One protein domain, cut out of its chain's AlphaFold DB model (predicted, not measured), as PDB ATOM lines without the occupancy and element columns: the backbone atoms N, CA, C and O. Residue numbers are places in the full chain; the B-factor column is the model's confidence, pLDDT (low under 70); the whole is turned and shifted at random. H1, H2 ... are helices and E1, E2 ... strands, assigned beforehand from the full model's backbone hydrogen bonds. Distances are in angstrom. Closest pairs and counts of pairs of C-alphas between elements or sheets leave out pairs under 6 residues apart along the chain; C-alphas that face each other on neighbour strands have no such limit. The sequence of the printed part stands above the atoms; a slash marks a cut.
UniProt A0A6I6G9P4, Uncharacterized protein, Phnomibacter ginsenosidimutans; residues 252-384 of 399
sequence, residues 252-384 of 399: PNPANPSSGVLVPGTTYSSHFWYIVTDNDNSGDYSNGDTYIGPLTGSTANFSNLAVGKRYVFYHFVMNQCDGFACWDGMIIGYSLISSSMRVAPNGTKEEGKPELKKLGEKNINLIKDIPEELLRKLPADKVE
ATOM      1  N   PRO A 252      11.484  32.529 -35.561       62.69
ATOM      2  CA  PRO A 252      10.114  32.041 -35.394       62.69
ATOM      3  C   PRO A 252       9.379  31.983 -36.742       62.69
ATOM      4  O   PRO A 252       9.529  32.887 -37.562       62.69
ATOM      5  N   ASN A 253       8.577  30.944 -36.990       64.81
ATOM      6  CA  ASN A 253       7.761  30.858 -38.203       64.81
ATOM      7  C   ASN A 253       6.566  31.826 -38.129       64.81
ATOM      8  O   ASN A 253       5.685  31.603 -37.302       64.81
ATOM      9  N   PRO A 254       6.458  32.850 -39.000       61.09
ATOM     10  CA  PRO A 254       5.342  33.797 -38.967       61.09
ATOM     11  C   PRO A 254       3.986  33.137 -39.242       61.09
ATOM     12  O   PRO A 254       2.975  33.578 -38.701       61.09
ATOM     13  N   ALA A 255       3.960  32.076 -40.059       61.53
ATOM     14  CA  ALA A 255       2.741  31.351 -40.424       61.53
ATOM     15  C   ALA A 255       2.302  30.340 -39.353       61.53
ATOM     16  O   ALA A 255       1.133  29.970 -39.296       61.53
ATOM     17  N   ASN A 256       3.229  29.896 -38.500       62.50
ATOM     18  CA  ASN A 256       2.911  29.073 -37.339       62.50
ATOM     19  C   ASN A 256       3.867  29.384 -36.169       62.50
ATOM     20  O   ASN A 256       4.785  28.602 -35.894       62.50
ATOM     21  N   PRO A 257       3.661  30.520 -35.472       58.31
ATOM     22  CA  PRO A 257       4.559  30.987 -34.409       58.31
ATOM     23  C   PRO A 257       4.596  30.055 -33.196       58.31
ATOM     24  O   PRO A 257       5.461  30.192 -32.340       58.31
ATOM     25  N   SER A 258       3.621  29.153 -33.107       54.69
ATOM     26  CA  SER A 258       3.414  28.231 -31.996       54.69
ATOM     27  C   SER A 258       4.110  26.884 -32.209       54.69
ATOM     28  O   SER A 258       4.173  26.091 -31.276       54.69
ATOM     29  N   SER A 259       4.578  26.581 -33.428       53.00
ATOM     30  CA  SER A 259       5.053  25.227 -33.771       53.00
ATOM     31  C   SER A 259       6.216  25.178 -34.765       53.00
ATOM     32  O   SER A 259       6.755  24.102 -35.009       53.00
ATOM     33  N   GLY A 260       6.616  26.301 -35.365       56.38
ATOM     34  CA  GLY A 260       7.638  26.313 -36.410       56.38
ATOM     35  C   GLY A 260       8.747  27.322 -36.157       56.38
ATOM     36  O   GLY A 260       8.515  28.413 -35.639       56.38
ATOM     37  N   VAL A 261       9.947  26.984 -36.614       60.09
ATOM     38  CA  VAL A 261      11.073  27.905 -36.726       60.09
ATOM     39  C   VAL A 261      11.564  27.832 -38.170       60.09
ATOM     40  O   VAL A 261      11.810  26.762 -38.725       60.09
ATOM     41  N   LEU A 262      11.645  28.987 -38.815       62.41
ATOM     42  CA  LEU A 262      12.263  29.117 -40.119       62.41
ATOM     43  C   LEU A 262      13.760  28.935 -39.954       62.41
ATOM     44  O   LEU A 262      14.438  29.640 -39.202       62.41
ATOM     45  N   VAL A 263      14.255  27.979 -40.713       61.09
ATOM     46  CA  VAL A 263      15.668  27.818 -40.971       61.09
ATOM     47  C   VAL A 263      15.879  28.423 -42.351       61.09
ATOM     48  O   VAL A 263      15.133  28.055 -43.252       61.09
ATOM     49  N   PRO A 264      16.803  29.376 -42.551       58.09
ATOM     50  CA  PRO A 264      16.959  30.016 -43.849       58.09
ATOM     51  C   PRO A 264      17.182  28.963 -44.941       58.09
ATOM     52  O   PRO A 264      18.232  28.326 -45.001       58.09
ATOM     53  N   GLY A 265      16.185  28.770 -45.805       51.56
ATOM     54  CA  GLY A 265      16.395  28.080 -47.064       51.56
ATOM     55  C   GLY A 265      17.235  28.989 -47.924       51.56
ATOM     56  O   GLY A 265      16.733  30.003 -48.406       51.56
ATOM     57  N   THR A 266      18.514  28.681 -48.076       45.62
ATOM     58  CA  THR A 266      19.314  29.408 -49.051       45.62
ATOM     59  C   THR A 266      19.259  28.674 -50.384       45.62
ATOM     60  O   THR A 266      19.101  27.457 -50.461       45.62
ATOM     61  N   THR A 267      19.380  29.448 -51.452       44.88
ATOM     62  CA  THR A 267      19.430  29.011 -52.846       44.88
ATOM     63  C   THR A 267      20.750  28.318 -53.220       44.88
ATOM     64  O   THR A 267      20.974  28.048 -54.399       44.88
ATOM     65  N   TYR A 268      21.622  28.009 -52.250       45.88
ATOM     66  CA  TYR A 268      22.864  27.268 -52.476       45.88
ATOM     67  C   TYR A 268      22.632  25.756 -52.367       45.88
ATOM     68  O   TYR A 268      21.903  25.262 -51.510       45.88
ATOM     69  N   SER A 269      23.260  25.005 -53.265       53.09
ATOM     70  CA  SER A 269      22.826  23.674 -53.702       53.09
ATOM     71  C   SER A 269      22.994  22.508 -52.715       53.09
ATOM     72  O   SER A 269      22.822  21.368 -53.142       53.09
ATOM     73  N   SER A 270      23.292  22.719 -51.424       74.38
ATOM     74  CA  SER A 270      23.294  21.608 -50.451       74.38
ATOM     75  C   SER A 270      23.456  22.051 -48.987       74.38
ATOM     76  O   SER A 270      24.551  21.995 -48.428       74.38
ATOM     77  N   HIS A 271      22.358  22.474 -48.359       79.06
ATOM     78  CA  HIS A 271      22.239  22.574 -46.899       79.06
ATOM     79  C   HIS A 271      21.657  21.272 -46.337       79.06
ATOM     80  O   HIS A 271      20.665  20.766 -46.865       79.06
ATOM     81  N   PHE A 272      22.230  20.759 -45.251       79.12
ATOM     82  CA  PHE A 272      21.726  19.585 -44.546       79.12
ATOM     83  C   PHE A 272      21.616  19.865 -43.060       79.12
ATOM     84  O   PHE A 272      22.489  20.480 -42.453       79.12
ATOM     85  N   TRP A 273      20.540  19.365 -42.482       81.06
ATOM     86  CA  TRP A 273      20.124  19.691 -41.136       81.06
ATOM     87  C   TRP A 273      19.737  18.418 -40.414       81.06
ATOM     88  O   TRP A 273      18.931  17.649 -40.935       81.06
ATOM     89  N   TYR A 274      20.276  18.219 -39.219       82.56
ATOM     90  CA  TYR A 274      19.964  17.068 -38.381       82.56
ATOM     91  C   TYR A 274      19.677  17.550 -36.971       82.56
ATOM     92  O   TYR A 274      20.375  18.424 -36.457       82.56
ATOM     93  N   ILE A 275      18.643  16.979 -36.360       84.94
ATOM     94  CA  ILE A 275      18.265  17.302 -34.988       84.94
ATOM     95  C   ILE A 275      18.380  16.050 -34.143       84.94
ATOM     96  O   ILE A 275      17.973  14.954 -34.548       84.94
ATOM     97  N   VAL A 276      18.909  16.249 -32.950       87.62
ATOM     98  CA  VAL A 276      19.066  15.221 -31.939       87.62
ATOM     99  C   VAL A 276      18.501  15.762 -30.630       87.62
ATOM    100  O   VAL A 276      18.701  16.933 -30.313       87.62
ATOM    101  N   THR A 277      17.766  14.945 -29.882       88.19
ATOM    102  CA  THR A 277      17.422  15.262 -28.490       88.19
ATOM    103  C   THR A 277      18.670  15.113 -27.628       88.19
ATOM    104  O   THR A 277      19.240  14.027 -27.610       88.19
ATOM    105  N   ASP A 278      19.043  16.178 -26.917       88.25
ATOM    106  CA  ASP A 278      20.174  16.238 -25.976       88.25
ATOM    107  C   ASP A 278      19.716  15.687 -24.617       88.25
ATOM    108  O   ASP A 278      19.172  16.416 -23.777       88.25
ATOM    109  N   ASN A 279      19.810  14.369 -24.450       87.50
ATOM    110  CA  ASN A 279      19.278  13.661 -23.285       87.50
ATOM    111  C   ASN A 279      20.197  13.782 -22.063       87.50
ATOM    112  O   ASN A 279      19.719  13.663 -20.930       87.50
ATOM    113  N   ASP A 280      21.488  14.028 -22.277       85.38
ATOM    114  CA  ASP A 280      22.497  14.129 -21.222       85.38
ATOM    115  C   ASP A 280      22.927  15.571 -20.903       85.38
ATOM    116  O   ASP A 280      23.696  15.784 -19.962       85.38
ATOM    117  N   ASN A 281      22.367  16.561 -21.608       84.50
ATOM    118  CA  ASN A 281      22.662  17.986 -21.463       84.50
ATOM    119  C   ASN A 281      24.101  18.372 -21.848       84.50
ATOM    120  O   ASN A 281      24.590  19.412 -21.381       84.50
ATOM    121  N   SER A 282      24.779  17.562 -22.660       82.00
ATOM    122  CA  SER A 282      26.156  17.814 -23.091       82.00
ATOM    123  C   SER A 282      26.258  18.941 -24.120       82.00
ATOM    124  O   SER A 282      27.302  19.594 -24.215       82.00
ATOM    125  N   GLY A 283      25.179  19.216 -24.862       76.81
ATOM    126  CA  GLY A 283      25.181  20.188 -25.956       76.81
ATOM    127  C   GLY A 283      25.947  19.728 -27.207       76.81
ATOM    128  O   GLY A 283      26.209  20.551 -28.087       76.81
ATOM    129  N   ASP A 284      26.293  18.443 -27.288       76.44
ATOM    130  CA  ASP A 284      26.811  17.734 -28.468       76.44
ATOM    131  C   ASP A 284      26.077  16.379 -28.559       76.44
ATOM    132  O   ASP A 284      25.247  16.076 -27.711       76.44
ATOM    133  N   TYR A 285      26.338  15.576 -29.586       76.50
ATOM    134  CA  TYR A 285      25.782  14.227 -29.698       76.50
ATOM    135  C   TYR A 285      26.570  13.258 -28.827       76.50
ATOM    136  O   TYR A 285      27.786  13.103 -29.003       76.50
ATOM    137  N   SER A 286      25.875  12.536 -27.959       79.88
ATOM    138  CA  SER A 286      26.460  11.504 -27.116       79.88
ATOM    139  C   SER A 286      25.690  10.178 -27.168       79.88
ATOM    140  O   SER A 286      24.570  10.068 -27.676       79.88
ATOM    141  N   ASN A 287      26.320   9.124 -26.637       70.12
ATOM    142  CA  ASN A 287      25.674   7.825 -26.474       70.12
ATOM    143  C   ASN A 287      24.530   7.947 -25.456       70.12
ATOM    144  O   ASN A 287      24.764   7.962 -24.249       70.12
ATOM    145  N   GLY A 288      23.296   7.986 -25.954       74.75
ATOM    146  CA  GLY A 288      22.088   8.190 -25.150       74.75
ATOM    147  C   GLY A 288      21.136   9.206 -25.770       74.75
ATOM    148  O   GLY A 288      19.946   9.207 -25.448       74.75
ATOM    149  N   ASP A 289      21.626  10.017 -26.703       85.56
ATOM    150  CA  ASP A 289      20.810  10.960 -27.444       85.56
ATOM    151  C   ASP A 289      19.926  10.282 -28.493       85.56
ATOM    152  O   ASP A 289      20.187   9.176 -28.968       85.56
ATOM    153  N   THR A 290      18.821  10.939 -28.844       85.19
ATOM    154  CA  THR A 290      17.836  10.383 -29.783       85.19
ATOM    155  C   THR A 290      17.812  11.179 -31.076       85.19
ATOM    156  O   THR A 290      17.442  12.352 -31.088       85.19
ATOM    157  N   TYR A 291      18.165  10.529 -32.183       83.25
ATOM    158  CA  TYR A 291      18.052  11.112 -33.516       83.25
ATOM    159  C   TYR A 291      16.585  11.350 -33.896       83.25
ATOM    160  O   TYR A 291      15.787  10.412 -33.907       83.25
ATOM    161  N   ILE A 292      16.235  12.594 -34.235       80.88
ATOM    162  CA  ILE A 292      14.857  12.977 -34.581       80.88
ATOM    163  C   ILE A 292      14.608  12.858 -36.090       80.88
ATOM    164  O   ILE A 292      13.535  12.430 -36.506       80.88
ATOM    165  N   GLY A 293      15.588  13.212 -36.923       72.12
ATOM    166  CA  GLY A 293      15.450  13.148 -38.380       72.12
ATOM    167  C   GLY A 293      16.194  14.259 -39.122       72.12
ATOM    168  O   GLY A 293      16.698  15.199 -38.496       72.12
ATOM    169  N   PRO A 294      16.287  14.158 -40.460       71.44
ATOM    170  CA  PRO A 294      16.789  15.237 -41.293       71.44
ATOM    171  C   PRO A 294      15.706  16.313 -41.457       71.44
ATOM    172  O   PRO A 294      14.522  15.987 -41.558       71.44
ATOM    173  N   LEU A 295      16.088  17.589 -41.542       69.06
ATOM    174  CA  LEU A 295      15.151  18.630 -41.979       69.06
ATOM    175  C   LEU A 295      15.216  18.741 -43.499       69.06
ATOM    176  O   LEU A 295      16.239  19.116 -44.071       69.06
ATOM    177  N   THR A 296      14.118  18.386 -44.160       58.28
ATOM    178  CA  THR A 296      13.970  18.527 -45.609       58.28
ATOM    179  C   THR A 296      13.282  19.850 -45.933       58.28
ATOM    180  O   THR A 296      12.149  20.068 -45.511       58.28
ATOM    181  N   GLY A 297      13.936  20.706 -46.722       56.75
ATOM    182  CA  GLY A 297      13.377  21.974 -47.205       56.75
ATOM    183  C   GLY A 297      13.874  23.216 -46.459       56.75
ATOM    184  O   GLY A 297      14.771  23.160 -45.626       56.75
ATOM    185  N   SER A 298      13.291  24.369 -46.795       55.06
ATOM    186  CA  SER A 298      13.612  25.694 -46.239       55.06
ATOM    187  C   SER A 298      12.894  26.005 -44.923       55.06
ATOM    188  O   SER A 298      12.849  27.152 -44.490       55.06
ATOM    189  N   THR A 299      12.237  25.016 -44.324       53.81
ATOM    190  CA  THR A 299      11.458  25.171 -43.099       53.81
ATOM    191  C   THR A 299      11.596  23.913 -42.264       53.81
ATOM    192  O   THR A 299      11.316  22.806 -42.715       53.81
ATOM    193  N   ALA A 300      12.022  24.086 -41.020       57.59
ATOM    194  CA  ALA A 300      11.995  23.021 -40.046       57.59
ATOM    195  C   ALA A 300      10.730  23.184 -39.207       57.59
ATOM    196  O   ALA A 300      10.555  24.165 -38.482       57.59
ATOM    197  N   ASN A 301       9.788  22.257 -39.365       60.47
ATOM    198  CA  ASN A 301       8.586  22.270 -38.549       60.47
ATOM    199  C   ASN A 301       8.886  21.525 -37.245       60.47
ATOM    200  O   ASN A 301       9.070  20.311 -37.243       60.47
ATOM    201  N   PHE A 302       8.973  22.266 -36.145       64.06
ATOM    202  CA  PHE A 302       9.318  21.747 -34.820       64.06
ATOM    203  C   PHE A 302       8.077  21.386 -34.009       64.06
ATOM    204  O   PHE A 302       8.147  21.294 -32.787       64.06
ATOM    205  N   SER A 303       6.945  21.148 -34.675       59.19
ATOM    206  CA  SER A 303       5.673  20.804 -34.035       59.19
ATOM    207  C   SER A 303       5.760  19.563 -33.142       59.19
ATOM    208  O   SER A 303       4.900  19.367 -32.291       59.19
ATOM    209  N   ASN A 304       6.801  18.746 -33.321       65.88
ATOM    210  CA  ASN A 304       7.037  17.515 -32.572       65.88
ATOM    211  C   ASN A 304       8.092  17.670 -31.462       65.88
ATOM    212  O   ASN A 304       8.434  16.685 -30.812       65.88
ATOM    213  N   LEU A 305       8.641  18.873 -31.250       77.56
ATOM    214  CA  LEU A 305       9.573  19.117 -30.155       77.56
ATOM    215  C   LEU A 305       8.802  19.395 -28.859       77.56
ATOM    216  O   LEU A 305       7.932  20.259 -28.801       77.56
ATOM    217  N   ALA A 306       9.153  18.682 -27.792       80.44
ATOM    218  CA  ALA A 306       8.582  18.887 -26.468       80.44
ATOM    219  C   ALA A 306       9.246  20.067 -25.739       80.44
ATOM    220  O   ALA A 306      10.477  20.177 -25.696       80.44
ATOM    221  N   VAL A 307       8.421  20.927 -25.134       80.94
ATOM    222  CA  VAL A 307       8.857  21.998 -24.223       80.94
ATOM    223  C   VAL A 307       9.583  21.396 -23.016       80.94
ATOM    224  O   VAL A 307       9.214  20.335 -22.516       80.94
ATOM    225  N   GLY A 308      10.628  22.075 -22.543       81.25
ATOM    226  CA  GLY A 308      11.469  21.634 -21.429       81.25
ATOM    227  C   GLY A 308      12.561  20.638 -21.827       81.25
ATOM    228  O   GLY A 308      13.300  20.174 -20.961       81.25
ATOM    229  N   LYS A 309      12.682  20.310 -23.118       86.00
ATOM    230  CA  LYS A 309      13.756  19.473 -23.660       86.00
ATOM    231  C   LYS A 309      14.848  20.310 -24.316       86.00
ATOM    232  O   LYS A 309      14.627  21.454 -24.725       86.00
ATOM    233  N   ARG A 310      16.027  19.702 -24.426       88.62
ATOM    234  CA  ARG A 310      17.175  20.242 -25.146       88.62
ATOM    235  C   ARG A 310      17.397  19.483 -26.441       88.62
ATOM    236  O   ARG A 310      17.037  18.314 -26.563       88.62
ATOM    237  N   TYR A 311      17.975  20.184 -27.401       86.94
ATOM    238  CA  TYR A 311      18.186  19.700 -28.750       86.94
ATOM    239  C   TYR A 311      19.536  20.166 -29.268       86.94
ATOM    240  O   TYR A 311      19.920  21.317 -29.060       86.94
ATOM    241  N   VAL A 312      20.209  19.297 -30.010       88.00
ATOM    242  CA  VAL A 312      21.416  19.619 -30.762       88.00
ATOM    243  C   VAL A 312      21.076  19.671 -32.241       88.00
ATOM    244  O   VAL A 312      20.453  18.762 -32.793       88.00
ATOM    245  N   PHE A 313      21.484  20.758 -32.880       85.94
ATOM    246  CA  PHE A 313      21.290  21.009 -34.294       85.94
ATOM    247  C   PHE A 313      22.621  20.892 -35.002       85.94
ATOM    248  O   PHE A 313      23.533  21.667 -34.729       85.94
ATOM    249  N   TYR A 314      22.694  19.976 -35.953       86.81
ATOM    250  CA  TYR A 314      23.802  19.887 -36.884       86.81
ATOM    251  C   TYR A 314      23.393  20.543 -38.185       86.81
ATOM    252  O   TYR A 314      22.392  20.162 -38.795       86.81
ATOM    253  N   HIS A 315      24.189  21.508 -38.611       85.38
ATOM    254  CA  HIS A 315      24.043  22.170 -39.886       85.38
ATOM    255  C   HIS A 315      25.297  21.941 -40.711       85.38
ATOM    256  O   HIS A 315      26.378  22.378 -40.326       85.38
ATOM    257  N   PHE A 316      25.144  21.283 -41.851       85.50
ATOM    258  CA  PHE A 316      26.211  21.089 -42.817       85.50
ATOM    259  C   PHE A 316      25.880  21.862 -44.078       85.50
ATOM    260  O   PHE A 316      24.780  21.736 -44.622       85.50
ATOM    261  N   VAL A 317      26.843  22.626 -44.568       83.06
ATOM    262  CA  VAL A 317      26.714  23.324 -45.843       83.06
ATOM    263  C   VAL A 317      27.787  22.812 -46.768       83.06
ATOM    264  O   VAL A 317      28.945  22.696 -46.374       83.06
ATOM    265  N   MET A 318      27.403  22.516 -48.004       84.25
ATOM    266  CA  MET A 318      28.324  22.099 -49.046       84.25
ATOM    267  C   MET A 318      28.197  23.002 -50.265       84.25
ATOM    268  O   MET A 318      27.097  23.250 -50.761       84.25
ATOM    269  N   ASN A 319      29.345  23.425 -50.776       83.75
ATOM    270  CA  ASN A 319      29.497  24.113 -52.043       83.75
ATOM    271  C   ASN A 319      30.291  23.215 -52.999       83.75
ATOM    272  O   ASN A 319      31.394  22.788 -52.663       83.75
ATOM    273  N   GLN A 320      29.733  22.901 -54.166       82.50
ATOM    274  CA  GLN A 320      30.368  22.024 -55.151       82.50
ATOM    275  C   GLN A 320      30.958  22.829 -56.307       82.50
ATOM    276  O   GLN A 320      30.382  23.819 -56.752       82.50
ATOM    277  N   CYS A 321      32.103  22.385 -56.806       79.19
ATOM    278  CA  CYS A 321      32.879  23.069 -57.829       79.19
ATOM    279  C   CYS A 321      33.757  22.051 -58.569       79.19
ATOM    280  O   CYS A 321      34.597  21.394 -57.967       79.19
ATOM    281  N   ASP A 322      33.547  21.898 -59.877       74.81
ATOM    282  CA  ASP A 322      34.367  21.040 -60.752       74.81
ATOM    283  C   ASP A 322      34.603  19.603 -60.220       74.81
ATOM    284  O   ASP A 322      35.718  19.090 -60.179       74.81
ATOM    285  N   GLY A 323      33.542  18.955 -59.718       74.25
ATOM    286  CA  GLY A 323      33.619  17.597 -59.151       74.25
ATOM    287  C   GLY A 323      34.273  17.504 -57.763       74.25
ATOM    288  O   GLY A 323      34.355  16.412 -57.198       74.25
ATOM    289  N   PHE A 324      34.693  18.635 -57.194       79.88
ATOM    290  CA  PHE A 324      35.141  18.800 -55.815       79.88
ATOM    291  C   PHE A 324      34.038  19.454 -54.966       79.88
ATOM    292  O   PHE A 324      33.118  20.087 -55.488       79.88
ATOM    293  N   ALA A 325      34.100  19.289 -53.646       82.94
ATOM    294  CA  ALA A 325      33.165  19.921 -52.725       82.94
ATOM    295  C   ALA A 325      33.919  20.552 -51.560       82.94
ATOM    296  O   ALA A 325      34.789  19.924 -50.970       82.94
ATOM    297  N   CYS A 326      33.540  21.769 -51.199       86.00
ATOM    298  CA  CYS A 326      33.902  22.381 -49.934       86.00
ATOM    299  C   CYS A 326      32.733  22.284 -48.989       86.00
ATOM    300  O   CYS A 326      31.603  22.582 -49.373       86.00
ATOM    301  N   TRP A 327      33.003  21.913 -47.750       86.75
ATOM    302  CA  TRP A 327      31.975  21.867 -46.735       86.75
ATOM    303  C   TRP A 327      32.434  22.543 -45.457       86.75
ATOM    304  O   TRP A 327      33.626  22.765 -45.229       86.75
ATOM    305  N   ASP A 328      31.450  22.916 -44.660       86.94
ATOM    306  CA  ASP A 328      31.648  23.366 -43.297       86.94
ATOM    307  C   ASP A 328      30.439  22.932 -42.477       86.94
ATOM    308  O   ASP A 328      29.329  22.791 -43.013       86.94
ATOM    309  N   GLY A 329      30.659  22.686 -41.193       87.88
ATOM    310  CA  GLY A 329      29.609  22.250 -40.292       87.88
ATOM    311  C   GLY A 329      29.536  23.114 -39.047       87.88
ATOM    312  O   GLY A 329      30.529  23.687 -38.601       87.88
ATOM    313  N   MET A 330      28.355  23.184 -38.451       87.81
ATOM    314  CA  MET A 330      28.169  23.798 -37.146       87.81
ATOM    315  C   MET A 330      27.181  22.996 -36.314       87.81
ATOM    316  O   MET A 330      26.169  22.509 -36.816       87.81
ATOM    317  N   ILE A 331      27.492  22.897 -35.029       88.31
ATOM    318  CA  ILE A 331      26.651  22.329 -33.987       88.31
ATOM    319  C   ILE A 331      26.094  23.493 -33.189       88.31
ATOM    320  O   ILE A 331      26.860  24.361 -32.764       88.31
ATOM    321  N   ILE A 332      24.785  23.512 -32.961       86.12
ATOM    322  CA  ILE A 332      24.167  24.452 -32.030       86.12
ATOM    323  C   ILE A 332      23.274  23.708 -31.042       86.12
ATOM    324  O   ILE A 332      22.340  23.012 -31.437       86.12
ATOM    325  N   GLY A 333      23.524  23.917 -29.753       87.31
ATOM    326  CA  GLY A 333      22.639  23.466 -28.686       87.31
ATOM    327  C   GLY A 333      21.508  24.466 -28.447       87.31
ATOM    328  O   GLY A 333      21.747  25.672 -28.322       87.31
ATOM    329  N   TYR A 334      20.283  23.970 -28.322       85.88
ATOM    330  CA  TYR A 334      19.096  24.745 -27.980       85.88
ATOM    331  C   TYR A 334      18.327  24.110 -26.826       85.88
ATOM    332  O   TYR A 334      18.249  22.893 -26.702       85.88
ATOM    333  N   SER A 335      17.694  24.945 -26.008       84.62
ATOM    334  CA  SER A 335      16.640  24.536 -25.079       84.62
ATOM    335  C   SER A 335      15.308  25.077 -25.577       84.62
ATOM    336  O   SER A 335      15.209  26.276 -25.850       84.62
ATOM    337  N   LEU A 336      14.294  24.220 -25.692       83.25
ATOM    338  CA  LEU A 336      12.939  24.665 -26.004       83.25
ATOM    339  C   LEU A 336      12.232  25.035 -24.702       83.25
ATOM    340  O   LEU A 336      11.855  24.167 -23.916       83.25
ATOM    341  N   ILE A 337      12.055  26.328 -24.467       79.88
ATOM    342  CA  ILE A 337      11.381  26.854 -23.278       79.88
ATOM    343  C   ILE A 337       9.989  27.359 -23.660       79.88
ATOM    344  O   ILE A 337       9.798  27.874 -24.756       79.88
ATOM    345  N   SER A 338       9.004  27.230 -22.771       74.50
ATOM    346  CA  SER A 338       7.793  28.047 -22.894       74.50
ATOM    347  C   SER A 338       8.199  29.470 -22.528       74.50
ATOM    348  O   SER A 338       8.850  29.669 -21.496       74.50
ATOM    349  N   SER A 339       7.890  30.452 -23.378       64.19
ATOM    350  CA  SER A 339       8.058  31.842 -22.955       64.19
ATOM    351  C   SER A 339       7.213  32.085 -21.700       64.19
ATOM    352  O   SER A 339       6.196  31.434 -21.464       64.19
ATOM    353  N   SER A 340       7.669  32.974 -20.825       57.88
ATOM    354  CA  SER A 340       6.931  33.311 -19.609       57.88
ATOM    355  C   SER A 340       5.503  33.745 -19.954       57.88
ATOM    356  O   SER A 340       5.294  34.492 -20.912       57.88
ATOM    357  N   MET A 341       4.521  33.277 -19.169       51.22
ATOM    358  CA  MET A 341       3.120  33.698 -19.276       51.22
ATOM    359  C   MET A 341       3.053  35.221 -19.385       51.22
ATOM    360  O   MET A 341       3.440  35.934 -18.454       51.22
ATOM    361  N   ARG A 342       2.545  35.725 -20.509       53.94
ATOM    362  CA  ARG A 342       2.176  37.134 -20.612       53.94
ATOM    363  C   ARG A 342       0.734  37.248 -20.142       53.94
ATOM    364  O   ARG A 342      -0.167  36.622 -20.695       53.94
ATOM    365  N   VAL A 343       0.521  38.020 -19.083       52.03
ATOM    366  CA  VAL A 343      -0.826  38.456 -18.713       52.03
ATOM    367  C   VAL A 343      -1.149  39.619 -19.636       52.03
ATOM    368  O   VAL A 343      -0.508  40.669 -19.560       52.03
ATOM    369  N   ALA A 344      -2.084  39.410 -20.558       58.28
ATOM    370  CA  ALA A 344      -2.559  40.481 -21.416       58.28
ATOM    371  C   ALA A 344      -3.235  41.579 -20.560       58.28
ATOM    372  O   ALA A 344      -3.689  41.298 -19.447       58.28
ATOM    373  N   PRO A 345      -3.336  42.831 -21.045       65.38
ATOM    374  CA  PRO A 345      -3.914  43.946 -20.280       65.38
ATOM    375  C   PRO A 345      -5.345  43.706 -19.760       65.38
ATOM    376  O   PRO A 345      -5.777  44.355 -18.816       65.38
ATOM    377  N   ASN A 346      -6.075  42.765 -20.361       79.38
ATOM    378  CA  ASN A 346      -7.422  42.331 -19.979       79.38
ATOM    379  C   ASN A 346      -7.441  41.189 -18.933       79.38
ATOM    380  O   ASN A 346      -8.508  40.657 -18.635       79.38
ATOM    381  N   GLY A 347      -6.286  40.767 -18.408       69.25
ATOM    382  CA  GLY A 347      -6.177  39.681 -17.433       69.25
ATOM    383  C   GLY A 347      -6.224  38.267 -18.023       69.25
ATOM    384  O   GLY A 347      -6.104  37.302 -17.264       69.25
ATOM    385  N   THR A 348      -6.349  38.099 -19.347       66.19
ATOM    386  CA  THR A 348      -6.233  36.767 -19.952       66.19
ATOM    387  C   THR A 348      -4.777  36.320 -19.928       66.19
ATOM    388  O   THR A 348      -3.884  37.025 -20.401       66.19
ATOM    389  N   LYS A 349      -4.532  35.141 -19.352       54.81
ATOM    390  CA  LYS A 349      -3.226  34.489 -19.408       54.81
ATOM    391  C   LYS A 349      -3.051  33.934 -20.818       54.81
ATOM    392  O   LYS A 349      -3.718  32.966 -21.170       54.81
ATOM    393  N   GLU A 350      -2.186  34.548 -21.616       60.12
ATOM    394  CA  GLU A 350      -1.744  33.923 -22.858       60.12
ATOM    395  C   GLU A 350      -0.657  32.905 -22.515       60.12
ATOM    396  O   GLU A 350       0.333  33.221 -21.840       60.12
ATOM    397  N   GLU A 351      -0.870  31.662 -22.939       59.59
ATOM    398  CA  GLU A 351       0.144  30.621 -22.854       59.59
ATOM    399  C   GLU A 351       1.351  31.066 -23.686       59.59
ATOM    400  O   GLU A 351       1.227  31.439 -24.856       59.59
ATOM    401  N   GLY A 352       2.517  31.130 -23.046       63.50
ATOM    402  CA  GLY A 352       3.702  31.664 -23.689       63.50
ATOM    403  C   GLY A 352       4.135  30.763 -24.836       63.50
ATOM    404  O   GLY A 352       4.377  29.568 -24.654       63.50
ATOM    405  N   LYS A 353       4.254  31.358 -26.027       69.12
ATOM    406  CA  LYS A 353       4.742  30.686 -27.233       69.12
ATOM    407  C   LYS A 353       6.088  29.999 -26.954       69.12
ATOM    408  O   LYS A 353       6.930  30.604 -26.282       69.12
ATOM    409  N   PRO A 354       6.304  28.763 -27.426       70.25
ATOM    410  CA  PRO A 354       7.586  28.095 -27.268       70.25
ATOM    411  C   PRO A 354       8.701  28.877 -27.981       70.25
ATOM    412  O   PRO A 354       8.517  29.371 -29.092       70.25
ATOM    413  N   GLU A 355       9.855  28.996 -27.330       75.19
ATOM    414  CA  GLU A 355      11.025  29.732 -27.808       75.19
ATOM    415  C   GLU A 355      12.279  28.848 -27.723       75.19
ATOM    416  O   GLU A 355      12.496  28.137 -26.738       75.19
ATOM    417  N   LEU A 356      13.119  28.890 -28.763       78.88
ATOM    418  CA  LEU A 356      14.424  28.230 -28.764       78.88
ATOM    419  C   LEU A 356      15.471  29.151 -28.134       78.88
ATOM    420  O   LEU A 356      15.902  30.132 -28.740       78.88
ATOM    421  N   LYS A 357      15.948  28.794 -26.943       83.69
ATOM    422  CA  LYS A 357      17.074  29.471 -26.294       83.69
ATOM    423  C   LYS A 357      18.387  28.803 -26.694       83.69
ATOM    424  O   LYS A 357      18.610  27.644 -26.352       83.69
ATOM    425  N   LYS A 358      19.270  29.537 -27.380       86.19
ATOM    426  CA  LYS A 358      20.623  29.065 -27.727       86.19
ATOM    427  C   LYS A 358      21.441  28.819 -26.456       86.19
ATOM    428  O   LYS A 358      21.489  29.678 -25.575       86.19
ATOM    429  N   LEU A 359      22.072  27.653 -26.371       85.38
ATOM    430  CA  LEU A 359      22.915  27.237 -25.245       85.38
ATOM    431  C   LEU A 359      24.407  27.373 -25.566       85.38
ATOM    432  O   LEU A 359      25.187  27.742 -24.695       85.38
ATOM    433  N   GLY A 360      24.793  27.121 -26.817       85.31
ATOM    434  CA  GLY A 360      26.174  27.198 -27.286       85.31
ATOM    435  C   GLY A 360      26.282  26.821 -28.759       85.31
ATOM    436  O   GLY A 360      25.317  26.323 -29.339       85.31
ATOM    437  N   GLU A 361      27.437  27.082 -29.366       88.88
ATOM    438  CA  GLU A 361      27.741  26.669 -30.739       88.88
ATOM    439  C   GLU A 361      29.193  26.216 -30.894       88.88
ATOM    440  O   GLU A 361      30.078  26.661 -30.158       88.88
ATOM    441  N   LYS A 362      29.434  25.336 -31.865       88.12
ATOM    442  CA  LYS A 362      30.748  24.762 -32.165       88.12
ATOM    443  C   LYS A 362      30.871  24.512 -33.667       88.12
ATOM    444  O   LYS A 362      29.982  23.921 -34.268       88.12
ATOM    445  N   ASN A 363      31.981  24.931 -34.270       86.19
ATOM    446  CA  ASN A 363      32.277  24.624 -35.672       86.19
ATOM    447  C   ASN A 363      32.798  23.187 -35.811       86.19
ATOM    448  O   ASN A 363      33.636  22.754 -35.019       86.19
ATOM    449  N   ILE A 364      32.353  22.494 -36.853       84.62
ATOM    450  CA  ILE A 364      32.858  21.194 -37.295       84.62
ATOM    451  C   ILE A 364      33.679  21.461 -38.549       84.62
ATOM    452  O   ILE A 364      33.129  21.813 -39.591       84.62
ATOM    453  N   ASN A 365      34.994  21.300 -38.438       75.06
ATOM    454  CA  ASN A 365      35.901  21.510 -39.567       75.06
ATOM    455  C   ASN A 365      36.450  20.196 -40.128       75.06
ATOM    456  O   ASN A 365      37.055  20.221 -41.197       75.06
ATOM    457  N   LEU A 366      36.277  19.084 -39.402       81.56
ATOM    458  CA  LEU A 366      36.738  17.759 -39.791       81.56
ATOM    459  C   LEU A 366      35.621  16.727 -39.590       81.56
ATOM    460  O   LEU A 366      34.857  16.782 -38.631       81.56
ATOM    461  N   ILE A 367      35.562  15.735 -40.465       83.69
ATOM    462  CA  ILE A 367      34.574  14.662 -40.501       83.69
ATOM    463  C   ILE A 367      34.711  13.770 -39.274       83.69
ATOM    464  O   ILE A 367      33.720  13.251 -38.780       83.69
ATOM    465  N   LYS A 368      35.932  13.652 -38.738       84.38
ATOM    466  CA  LYS A 368      36.217  12.944 -37.484       84.38
ATOM    467  C   LYS A 368      35.564  13.607 -36.267       84.38
ATOM    468  O   LYS A 368      35.444  12.964 -35.231       84.38
ATOM    469  N   ASP A 369      35.186  14.882 -36.385       84.38
ATOM    470  CA  ASP A 369      34.468  15.609 -35.339       84.38
ATOM    471  C   ASP A 369      32.954  15.324 -35.410       84.38
ATOM    472  O   ASP A 369      32.206  15.762 -34.537       84.38
ATOM    473  N   ILE A 370      32.494  14.595 -36.437       84.88
ATOM    474  CA  ILE A 370      31.117  14.121 -36.576       84.88
ATOM    475  C   ILE A 370      31.040  12.694 -36.012       84.88
ATOM    476  O   ILE A 370      31.788  11.821 -36.456       84.88
ATOM    477  N   PRO A 371      30.116  12.409 -35.080       85.00
ATOM    478  CA  PRO A 371      29.900  11.052 -34.594       85.00
ATOM    479  C   PRO A 371      29.593  10.078 -35.740       85.00
ATOM    480  O   PRO A 371      28.745  10.349 -36.591       85.00
ATOM    481  N   GLU A 372      30.230   8.904 -35.729       85.50
ATOM    482  CA  GLU A 372      30.041   7.861 -36.753       85.50
ATOM    483  C   GLU A 372      28.574   7.443 -36.927       85.50
ATOM    484  O   GLU A 372      28.120   7.152 -38.034       85.50
ATOM    485  N   GLU A 373      27.799   7.443 -35.844       83.44
ATOM    486  CA  GLU A 373      26.376   7.129 -35.918       83.44
ATOM    487  C   GLU A 373      25.595   8.170 -36.728       83.44
ATOM    488  O   GLU A 373      24.751   7.797 -37.545       83.44
ATOM    489  N   LEU A 374      25.933   9.454 -36.580       82.19
ATOM    490  CA  LEU A 374      25.348  10.534 -37.367       82.19
ATOM    491  C   LEU A 374      25.837  10.487 -38.822       82.19
ATOM    492  O   LEU A 374      25.026  10.649 -39.733       82.19
ATOM    493  N   LEU A 375      27.119  10.173 -39.058       85.06
ATOM    494  CA  LEU A 375      27.664   9.975 -40.409       85.06
ATOM    495  C   LEU A 375      26.900   8.896 -41.187       85.06
ATOM    496  O   LEU A 375      26.623   9.079 -42.370       85.06
ATOM    497  N   ARG A 376      26.490   7.802 -40.532       86.56
ATOM    498  CA  ARG A 376      25.667   6.747 -41.159       86.56
ATOM    499  C   ARG A 376      24.253   7.202 -41.531       86.56
ATOM    500  O   ARG A 376      23.595   6.517 -42.311       86.56
ATOM    501  N   LYS A 377      23.765   8.312 -40.967       83.38
ATOM    502  CA  LYS A 377      22.469   8.924 -41.316       83.38
ATOM    503  C   LYS A 377      22.590   9.974 -42.425       83.38
ATOM    504  O   LYS A 377      21.568  10.394 -42.968       83.38
ATOM    505  N   LEU A 378      23.805  10.410 -42.762       78.56
ATOM    506  CA  LEU A 378      24.045  11.306 -43.891       78.56
ATOM    507  C   LEU A 378      23.926  10.535 -45.221       78.56
ATOM    508  O   LEU A 378      24.280   9.355 -45.281       78.56
ATOM    509  N   PRO A 379      23.475  11.179 -46.315       81.69
ATOM    510  CA  PRO A 379      23.518  10.570 -47.639       81.69
ATOM    511  C   PRO A 379      24.953  10.160 -48.001       81.69
ATOM    512  O   PRO A 379      25.885  10.962 -47.900       81.69
ATOM    513  N   ALA A 380      25.138   8.905 -48.418       84.56
ATOM    514  CA  ALA A 380      26.464   8.317 -48.623       84.56
ATOM    515  C   ALA A 380      27.311   9.078 -49.662       84.56
ATOM    516  O   ALA A 380      28.522   9.207 -49.490       84.56
ATOM    517  N   ASP A 381      26.680   9.635 -50.701       81.06
ATOM    518  CA  ASP A 381      27.340  10.469 -51.711       81.06
ATOM    519  C   ASP A 381      27.927  11.754 -51.105       81.06
ATOM    520  O   ASP A 381      29.004  12.199 -51.505       81.06
ATOM    521  N   LYS A 382      27.256  12.335 -50.103       82.12
ATOM    522  CA  LYS A 382      27.712  13.547 -49.411       82.12
ATOM    523  C   LYS A 382      28.846  13.249 -48.446       82.12
ATOM    524  O   LYS A 382      29.832  13.979 -48.450       82.12
ATOM    525  N   VAL A 383      28.750  12.155 -47.689       84.56
ATOM    526  CA  VAL A 383      29.840  11.698 -46.808       84.56
ATOM    527  C   VAL A 383      31.111  11.450 -47.617       84.56
ATOM    528  O   VAL A 383      32.194  11.874 -47.222       84.56
ATOM    529  N   GLU A 384      30.986  10.807 -48.776       85.56
ATOM    530  CA  GLU A 384      32.129  10.546 -49.649       85.56
ATOM    531  C   GLU A 384      32.757  11.840 -50.186       85.56
ATOM    532  O   GLU A 384      33.980  11.979 -50.217       85.56
TER     533      GLU A 384
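What this domain is: This is residues 252 to 384 of the 399 residues of an uncharacterized protein of Phnomibacter ginsenosidimutans (UniProt A0A6I6G9P4). A single five-stranded sheet, twisted, forms the body of an elongated domain, with the tight E4 to E5 turn at one end of the long axis and the long link between E5 and E6 reaching out to the other end. Two short helices, H1 and H2, graze the sheet, and short strand E1 pairs away from it with residues 300 to 301. The printed part has 133 residues, with six named strands followed by two named helices, E1 E2 E3 E4 E5 E6 H1 H2; the sheet order is E3 E2 E4 E5 E6, all antiparallel. The class is mostly strand, though under half of the residues, 62, are in named elements. The whole is only just compact, close to loose, with a radius of gyration of the C-alphas of 16.9 A and spans of 62 by 34 by 20 A.

Where its parts are: E1 is residues 260 to 262, beginning at C-alpha 260 (7.638, 26.313, -36.410). E2, residues 271 to 277, is 20.4 A long, and E3 is residues 290 to 294. E4, residues 310 to 321, measures 36.4 A. E5, residues 324 to 338, is the longest strand at 43.8 A. E6, residues 354 to 364, measures 28.1 A and bends by 59 degrees at residue 360. H1 is residues 372 to 375. H2, residues 380 to 384, ends at C-alpha 384 (32.129, 10.546, -49.649).

How they stand to each other: E3 and E6 are the edge strands of the sheet. E2 and E3 form a hairpin, with N 277 and O 290 2.9 A apart. Between E2 and E4, antiparallel at 163 degrees, N 274 and O 314 are 2.9 A apart. E4, E5 and E6 form a meander, each strand the antiparallel neighbour of the one before. In the hairpin E4 and E5, N 313 and O 332 are 2.8 A apart; in the hairpin E5 and E6, N 331 and O 362 are 2.8 A apart. E1 is apart from E2 and pairs with no named strand. H1 and H2 are each only just on the sheet, with 5 pairs of C-alphas within 10 A; H1 only grazes it with residues 373 to 374, H2 with residues 382 to 384. The two helices are close but not clearly touching, the closest C-alphas being those of Leu 375 and Val 383, 7.0 A apart. In H2 the O i to N i+4 pair is within hydrogen-bond range; H1 is too short for one.

The domain as a whole: The two C-alphas farthest apart, those of Asp 322 and Gly 347, are 62.2 A apart. The printed part has no cut. The long links are E2 to E3, E3 to E4 and E5 to E6. Mean pLDDT of the printed part is 75.0, with residues 252 to 269, 295 to 304, 339 to 345 and 347 to 353 under 70.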